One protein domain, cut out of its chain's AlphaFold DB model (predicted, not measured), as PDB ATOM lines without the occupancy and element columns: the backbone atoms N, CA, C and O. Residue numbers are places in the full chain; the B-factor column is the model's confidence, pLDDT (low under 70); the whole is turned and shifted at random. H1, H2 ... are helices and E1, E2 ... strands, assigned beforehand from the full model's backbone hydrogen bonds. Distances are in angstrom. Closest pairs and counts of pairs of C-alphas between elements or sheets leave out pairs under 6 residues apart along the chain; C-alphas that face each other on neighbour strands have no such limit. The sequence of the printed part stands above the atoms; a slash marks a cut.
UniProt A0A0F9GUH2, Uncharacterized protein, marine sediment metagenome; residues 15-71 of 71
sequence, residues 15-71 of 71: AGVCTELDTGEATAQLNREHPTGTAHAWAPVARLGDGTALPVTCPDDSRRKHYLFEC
ATOM      1  N   ALA A  15     -50.599 -15.274 -34.290       91.50
ATOM      2  CA  ALA A  15     -49.157 -15.359 -34.486       91.50
ATOM      3  C   ALA A  15     -48.595 -14.014 -34.953       91.50
ATOM      4  O   ALA A  15     -49.071 -13.428 -35.926       91.50
ATOM      5  N   GLY A  16     -47.564 -13.527 -34.263       93.38
ATOM      6  CA  GLY A  16     -46.787 -12.361 -34.679       93.38
ATOM      7  C   GLY A  16     -45.551 -12.792 -35.464       93.38
ATOM      8  O   GLY A  16     -44.766 -13.598 -34.967       93.38
ATOM      9  N   VAL A  17     -45.351 -12.251 -36.666       94.88
ATOM     10  CA  VAL A  17     -44.211 -12.600 -37.533       94.88
ATOM     11  C   VAL A  17     -43.437 -11.342 -37.911       94.88
ATOM     12  O   VAL A  17     -44.010 -10.398 -38.445       94.88
ATOM     13  N   CYS A  18     -42.126 -11.337 -37.665       96.44
ATOM     14  CA  CYS A  18     -41.204 -10.301 -38.130       96.44
ATOM     15  C   CYS A  18     -40.344 -10.866 -39.266       96.44
ATOM     16  O   CYS A  18     -39.527 -11.754 -39.028       96.44
ATOM     17  N   THR A  19     -40.536 -10.390 -40.498       96.00
ATOM     18  CA  THR A  19     -39.858 -10.942 -41.685       96.00
ATOM     19  C   THR A  19     -39.660  -9.894 -42.782       96.00
ATOM     20  O   THR A  19     -40.331  -8.865 -42.781       96.00
ATOM     21  N   GLU A  20     -38.729 -10.138 -43.705       97.25
ATOM     22  CA  GLU A  20     -38.536  -9.335 -44.929       97.25
ATOM     23  C   GLU A  20     -39.454  -9.790 -46.079       97.25
ATOM     24  O   GLU A  20     -39.586  -9.084 -47.078       97.25
ATOM     25  N   LEU A  21     -40.097 -10.954 -45.932       96.31
ATOM     26  CA  LEU A  21     -41.024 -11.512 -46.915       96.31
ATOM     27  C   LEU A  21     -42.265 -10.635 -47.088       96.31
ATOM     28  O   LEU A  21     -42.686  -9.929 -46.164       96.31
ATOM     29  N   ASP A  22     -42.885 -10.710 -48.265       95.38
ATOM     30  CA  ASP A  22     -44.198 -10.104 -48.453       95.38
ATOM     31  C   ASP A  22     -45.301 -10.881 -47.710       95.38
ATOM     32  O   ASP A  22     -45.094 -11.974 -47.180       95.38
ATOM     33  N   THR A  23     -46.501 -10.298 -47.638       94.00
ATOM     34  CA  THR A  23     -47.618 -10.892 -46.893       94.00
ATOM     35  C   THR A  23     -47.971 -12.291 -47.401       94.00
ATOM     36  O   THR A  23     -48.269 -13.168 -46.595       94.00
ATOM     37  N   GLY A  24     -47.958 -12.513 -48.717       95.12
ATOM     38  CA  GLY A  24     -48.326 -13.792 -49.317       95.12
ATOM     39  C   GLY A  24     -47.295 -14.871 -49.003       95.12
ATOM     40  O   GLY A  24     -47.659 -15.956 -48.548       95.12
ATOM     41  N   GLU A  25     -46.014 -14.546 -49.163       97.12
ATOM     42  CA  GLU A  25     -44.901 -15.437 -48.834       97.12
ATOM     43  C   GLU A  25     -44.859 -15.772 -47.337       97.12
ATOM     44  O   GLU A  25     -44.759 -16.944 -46.968       97.12
ATOM     45  N   ALA A  26     -45.019 -14.770 -46.468       96.00
ATOM     46  CA  ALA A  26     -45.075 -14.962 -45.021       96.00
ATOM     47  C   ALA A  26     -46.265 -15.845 -44.603       96.00
ATOM     48  O   ALA A  26     -46.102 -16.746 -43.779       96.00
ATOM     49  N   THR A  27     -47.443 -15.640 -45.208       95.56
ATOM     50  CA  THR A  27     -48.641 -16.469 -44.964       95.56
ATOM     51  C   THR A  27     -48.400 -17.919 -45.374       95.56
ATOM     52  O   THR A  27     -48.718 -18.847 -44.627       95.56
ATOM     53  N   ALA A  28     -47.843 -18.135 -46.569       96.00
ATOM     54  CA  ALA A  28     -47.565 -19.469 -47.086       96.00
ATOM     55  C   ALA A  28     -46.526 -20.199 -46.224       96.00
ATOM     56  O   ALA A  28     -46.701 -21.378 -45.909       96.00
ATOM     57  N   GLN A  29     -45.474 -19.494 -45.804       95.81
ATOM     58  CA  GLN A  29     -44.459 -20.044 -44.916       95.81
ATOM     59  C   GLN A  29     -45.051 -20.428 -43.553       95.81
ATOM     60  O   GLN A  29     -44.851 -21.559 -43.110       95.81
ATOM     61  N   LEU A  30     -45.824 -19.534 -42.927       94.56
ATOM     62  CA  LEU A  30     -46.442 -19.782 -41.625       94.56
ATOM     63  C   LEU A  30     -47.385 -20.993 -41.671       94.56
ATOM     64  O   LEU A  30     -47.315 -21.858 -40.805       94.56
ATOM     65  N   ASN A  31     -48.200 -21.114 -42.721       94.44
ATOM     66  CA  ASN A  31     -49.093 -22.260 -42.913       94.44
ATOM     67  C   ASN A  31     -48.367 -23.588 -43.152       94.44
ATOM     68  O   ASN A  31     -48.885 -24.645 -42.795       94.44
ATOM     69  N   ARG A  32     -47.172 -23.547 -43.746       94.81
ATOM     70  CA  ARG A  32     -46.336 -24.732 -43.958       94.81
ATOM     71  C   ARG A  32     -45.635 -25.178 -42.674       94.81
ATOM     72  O   ARG A  32     -45.542 -26.374 -42.422       94.81
ATOM     73  N   GLU A  33     -45.101 -24.234 -41.906       94.44
ATOM     74  CA  GLU A  33     -44.277 -24.509 -40.717       94.44
ATOM     75  C   GLU A  33     -45.119 -24.730 -39.458       94.44
ATOM     76  O   GLU A  33     -44.754 -25.526 -38.593       94.44
ATOM     77  N   HIS A  34     -46.273 -24.069 -39.385       92.06
ATOM     78  CA  HIS A  34     -47.164 -24.071 -38.232       92.06
ATOM     79  C   HIS A  34     -48.627 -24.245 -38.669       92.06
ATOM     80  O   HIS A  34     -49.427 -23.334 -38.482       92.06
ATOM     81  N   PRO A  35     -49.024 -25.381 -39.266       90.44
ATOM     82  CA  PRO A  35     -50.405 -25.585 -39.700       90.44
ATOM     83  C   PRO A  35     -51.381 -25.520 -38.513       90.44
ATOM     84  O   PRO A  35     -51.147 -26.127 -37.470       90.44
ATOM     85  N   THR A  36     -52.500 -24.817 -38.685       85.88
ATOM     86  CA  THR A  36     -53.480 -24.547 -37.611       85.88
ATOM     87  C   THR A  36     -54.375 -25.741 -37.293       85.88
ATOM     88  O   THR A  36     -55.033 -25.773 -36.259       85.88
ATOM     89  N   GLY A  37     -54.454 -26.714 -38.206       83.06
ATOM     90  CA  GLY A  37     -55.427 -27.805 -38.134       83.06
ATOM     91  C   GLY A  37     -56.875 -27.374 -38.400       83.06
ATOM     92  O   GLY A  37     -57.766 -28.221 -38.370       83.06
ATOM     93  N   THR A  38     -57.125 -26.092 -38.689       79.25
ATOM     94  CA  THR A  38     -58.442 -25.565 -39.067       79.25
ATOM     95  C   THR A  38     -58.577 -25.505 -40.588       79.25
ATOM     96  O   THR A  38     -57.590 -25.407 -41.315       79.25
ATOM     97  N   ALA A  39     -59.814 -25.531 -41.097       82.06
ATOM     98  CA  ALA A  39     -60.073 -25.382 -42.533       82.06
ATOM     99  C   ALA A  39     -59.678 -23.994 -43.079       82.06
ATOM    100  O   ALA A  39     -59.563 -23.824 -44.292       82.06
ATOM    101  N   HIS A  40     -59.498 -23.009 -42.193       80.00
ATOM    102  CA  HIS A  40     -59.278 -21.610 -42.549       80.00
ATOM    103  C   HIS A  40     -57.802 -21.215 -42.649       80.00
ATOM    104  O   HIS A  40     -57.523 -20.183 -43.256       80.00
ATOM    105  N   ALA A  41     -56.876 -22.058 -42.163       91.38
ATOM    106  CA  ALA A  41     -55.440 -21.773 -42.141       91.38
ATOM    107  C   ALA A  41     -55.124 -20.434 -41.425       91.38
ATOM    108  O   ALA A  41     -56.007 -19.788 -40.868       91.38
ATOM    109  N   TRP A  42     -53.862 -20.013 -41.393       93.69
ATOM    110  CA  TRP A  42     -53.501 -18.664 -40.961       93.69
ATOM    111  C   TRP A  42     -53.883 -17.635 -42.018       93.69
ATOM    112  O   TRP A  42     -53.515 -17.786 -43.189       93.69
ATOM    113  N   ALA A  43     -54.527 -16.556 -41.581       93.31
ATOM    114  CA  ALA A  43     -54.870 -15.401 -42.397       93.31
ATOM    115  C   ALA A  43     -54.258 -14.112 -41.817       93.31
ATOM    116  O   ALA A  43     -54.215 -13.948 -40.596       93.31
ATOM    117  N   PRO A  44     -53.750 -13.193 -42.657       94.19
ATOM    118  CA  PRO A  44     -53.173 -11.938 -42.189       94.19
ATOM    119  C   PRO A  44     -54.255 -10.969 -41.707       94.19
ATOM    120  O   PRO A  44     -55.254 -10.729 -42.386       94.19
ATOM    121  N   VAL A  45     -53.994 -10.324 -40.577       93.50
ATOM    122  CA  VAL A  45     -54.822  -9.246 -40.040       93.50
ATOM    123  C   VAL A  45     -54.404  -7.927 -40.687       93.50
ATOM    124  O   VAL A  45     -53.238  -7.539 -40.637       93.50
ATOM    125  N   ALA A  46     -55.359  -7.212 -41.287       91.94
ATOM    126  CA  ALA A  46     -55.094  -5.932 -41.953       91.94
ATOM    127  C   ALA A  46     -55.094  -4.731 -40.992       91.94
ATOM    128  O   ALA A  46     -54.432  -3.724 -41.255       91.94
ATOM    129  N   ARG A  47     -55.867  -4.804 -39.899       92.25
ATOM    130  CA  ARG A  47     -55.966  -3.750 -38.881       92.25
ATOM    131  C   ARG A  47     -56.205  -4.327 -37.493       92.25
ATOM    132  O   ARG A  47     -56.949  -5.290 -37.351       92.25
ATOM    133  N   LEU A  48     -55.626  -3.687 -36.486       84.75
ATOM    134  CA  LEU A  48     -55.922  -3.953 -35.081       84.75
ATOM    135  C   LEU A  48     -57.249  -3.301 -34.662       84.75
ATOM    136  O   LEU A  48     -57.778  -2.427 -35.352       84.75
ATOM    137  N   GLY A  49     -57.774  -3.701 -33.500       82.81
ATOM    138  CA  GLY A  49     -59.027  -3.164 -32.952       82.81
ATOM    139  C   GLY A  49     -59.001  -1.660 -32.644       82.81
ATOM    140  O   GLY A  49     -60.055  -1.035 -32.587       82.81
ATOM    141  N   ASP A  50     -57.814  -1.067 -32.497       86.00
ATOM    142  CA  ASP A  50     -57.610   0.378 -32.328       86.00
ATOM    143  C   ASP A  50     -57.510   1.150 -33.662       86.00
ATOM    144  O   ASP A  50     -57.368   2.372 -33.668       86.00
ATOM    145  N   GLY A  51     -57.596   0.449 -34.799       88.31
ATOM    146  CA  GLY A  51     -57.489   1.018 -36.142       88.31
ATOM    147  C   GLY A  51     -56.073   1.043 -36.725       88.31
ATOM    148  O   GLY A  51     -55.919   1.423 -37.889       88.31
ATOM    149  N   THR A  52     -55.052   0.607 -35.982       88.62
ATOM    150  CA  THR A  52     -53.669   0.533 -36.475       88.62
ATOM    151  C   THR A  52     -53.575  -0.399 -37.680       88.62
ATOM    152  O   THR A  52     -54.020  -1.545 -37.619       88.62
ATOM    153  N   ALA A  53     -52.995   0.081 -38.783       93.25
ATOM    154  CA  ALA A  53     -52.810  -0.705 -40.001       93.25
ATOM    155  C   ALA A  53     -51.627  -1.676 -39.885       93.25
ATOM    156  O   ALA A  53     -50.588  -1.333 -39.324       93.25
ATOM    157  N   LEU A  54     -51.781  -2.865 -40.467       91.56
ATOM    158  CA  LEU A  54     -50.756  -3.899 -40.553       91.56
ATOM    159  C   LEU A  54     -50.455  -4.267 -42.018       91.56
ATOM    160  O   LEU A  54     -51.337  -4.165 -42.876       91.56
ATOM    161  N   PRO A  55     -49.227  -4.728 -42.314       94.00
ATOM    162  CA  PRO A  55     -48.089  -4.819 -41.397       94.00
ATOM    163  C   PRO A  55     -47.482  -3.451 -41.054       94.00
ATOM    164  O   PRO A  55     -47.592  -2.502 -41.830       94.00
ATOM    165  N   VAL A  56     -46.782  -3.375 -39.921       93.88
ATOM    166  CA  VAL A  56     -45.956  -2.205 -39.565       93.88
ATOM    167  C   VAL A  56     -44.483  -2.481 -39.847       93.88
ATOM    168  O   VAL A  56     -44.020  -3.611 -39.709       93.88
ATOM    169  N   THR A  57     -43.725  -1.461 -40.242       95.69
ATOM    170  CA  THR A  57     -42.267  -1.583 -40.398       95.69
ATOM    171  C   THR A  57     -41.617  -1.872 -39.045       95.69
ATOM    172  O   THR A  57     -41.968  -1.253 -38.041       95.69
ATOM    173  N   CYS A  58     -40.671  -2.811 -39.010       93.88
ATOM    174  CA  CYS A  58     -39.926  -3.135 -37.797       93.88
ATOM    175  C   CYS A  58     -39.072  -1.924 -37.362       93.88
ATOM    176  O   CYS A  58     -38.348  -1.368 -38.192       93.88
ATOM    177  N   PRO A  59     -39.120  -1.505 -36.082       93.06
ATOM    178  CA  PRO A  59     -38.358  -0.348 -35.605       93.06
ATOM    179  C   PRO A  59     -36.843  -0.598 -35.586       93.06
ATOM    180  O   PRO A  59     -36.073   0.351 -35.701       93.06
ATOM    181  N   ASP A  60     -36.423  -1.861 -35.473       95.38
ATOM    182  CA  ASP A  60     -35.010  -2.244 -35.383       95.38
ATOM    183  C   ASP A  60     -34.363  -2.507 -36.756       95.38
ATOM    184  O   ASP A  60     -33.143  -2.451 -36.883       95.38
ATOM    185  N   ASP A  61     -35.151  -2.825 -37.791       94.88
ATOM    186  CA  ASP A  61     -34.663  -3.016 -39.167       94.88
ATOM    187  C   ASP A  61     -35.754  -2.645 -40.176       94.88
ATOM    188  O   ASP A  61     -36.759  -3.345 -40.312       94.88
ATOM    189  N   SER A  62     -35.528  -1.580 -40.946       95.44
ATOM    190  CA  SER A  62     -36.504  -1.052 -41.904       95.44
ATOM    191  C   SER A  62     -36.827  -1.987 -43.074       95.44
ATOM    192  O   SER A  62     -37.755  -1.705 -43.830       95.44
ATOM    193  N   ARG A  63     -36.065  -3.070 -43.268       94.62
ATOM    194  CA  ARG A  63     -36.344  -4.086 -44.295       94.62
ATOM    195  C   ARG A  63     -37.379  -5.107 -43.831       94.62
ATOM    196  O   ARG A  63     -38.028  -5.732 -44.665       94.62
ATOM    197  N   ARG A  64     -37.557  -5.258 -42.514       94.50
ATOM    198  CA  ARG A  64     -38.507  -6.200 -41.917       94.50
ATOM    199  C   ARG A  64     -39.856  -5.544 -41.644       94.50
ATOM    200  O   ARG A  64     -39.964  -4.348 -41.372       94.50
ATOM    201  N   LYS A  65     -40.895  -6.368 -41.654       95.62
ATOM    202  CA  LYS A  65     -42.285  -6.014 -41.372       95.62
ATOM    203  C   LYS A  65     -42.833  -6.913 -40.273       95.62
ATOM    204  O   LYS A  65     -42.548  -8.109 -40.252       95.62
ATOM    205  N   HIS A  66     -43.604  -6.333 -39.360       95.00
ATOM    206  CA  HIS A  66     -44.351  -7.042 -38.329       95.00
ATOM    207  C   HIS A  66     -45.771  -7.306 -38.824       95.00
ATOM    208  O   HIS A  66     -46.553  -6.378 -39.044       95.00
ATOM    209  N   TYR A  67     -46.081  -8.583 -38.982       94.44
ATOM    210  CA  TYR A  67     -47.384  -9.112 -39.339       94.44
ATOM    211  C   TYR A  67     -48.074  -9.684 -38.106       94.44
ATOM    212  O   TYR A  67     -47.414 -10.220 -37.213       94.44
ATOM    213  N   LEU A  68     -49.402  -9.621 -38.104       95.00
ATOM    214  CA  LEU A  68     -50.247 -10.402 -37.210       95.00
ATOM    215  C   LEU A  68     -51.094 -11.342 -38.066       95.00
ATOM    216  O   LEU A  68     -51.659 -10.916 -39.074       95.00
ATOM    217  N   PHE A  69     -51.170 -12.599 -37.655       92.88
ATOM    218  CA  PHE A  69     -51.998 -13.630 -38.264       92.88
ATOM    219  C   PHE A  69     -52.996 -14.176 -37.249       92.88
ATOM    220  O   PHE A  69     -52.694 -14.213 -36.056       92.88
ATOM    221  N   GLU A  70     -54.148 -14.628 -37.734       91.38
ATOM    222  CA  GLU A  70     -55.198 -15.290 -36.951       91.38
ATOM    223  C   GLU A  70     -55.717 -16.544 -37.670       91.38
ATOM    224  O   GLU A  70     -55.534 -16.673 -38.886       91.38
ATOM    225  N   CYS A  71     -56.327 -17.473 -36.926       86.38
ATOM    226  CA  CYS A  71     -56.985 -18.661 -37.477       86.38
ATOM    227  C   CYS A  71     -58.158 -19.169 -36.635       86.38
ATOM    228  O   CYS A  71     -58.170 -18.878 -35.415       86.38
TER     229      CYS A  71
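Overview. This is residues 15 to 71 of the 71 residues of an uncharacterized protein of marine sediment metagenome (UniProt A0A0F9GUH2). Little regular structure: a ribbon of two antiparallel strands, E1 and E2, has one helix, H1, packed near it, and a long loop, residues 34 to 64, winds back to pair briefly with E2 at two places. The printed part has 57 residues, with E1, H1 and E2 in that order; the class is mixed, and named elements hold only 22 residues. It is compact, with a radius of gyration of the C-alphas of 11.4 A and spans of 33 by 24 by 14 A.

Arrangement. Strands E1, residues 15 to 19, and E2, residues 65 to 70, are antiparallel neighbours at 156 degrees; N 17 and O 67 are within hydrogen-bond range at 2.9 A. Residues 43 to 44 pair with 69 to 70 of E2, and 56 to 57 with 65 to 66, both antiparallel. In helix H1, residues 23 to 33, every O i to N i+4 pair is within hydrogen-bond range. The closest C-alphas of H1 and E1 are those of Ala 26 and Thr 19, 7.4 A apart; those of H1 and E2 are Thr 23 and Tyr 67, 7.8 A.

Along the chain. E2 spans 16.5 A, H1 15.3 A and E1 12.6 A. E1 begins at C-alpha 15 (-49.157, -15.359, -34.486); E2 ends at C-alpha 70 (-55.198, -15.290, -36.951).

Size, cuts and confidence. The C-alphas of Ala 39 and Asp 60 are the two farthest apart, 34.9 A. The link E1 to H1 is tight and H1 to E2 long. The printed part has no cut, and no printed residue is under 70 in pLDDT.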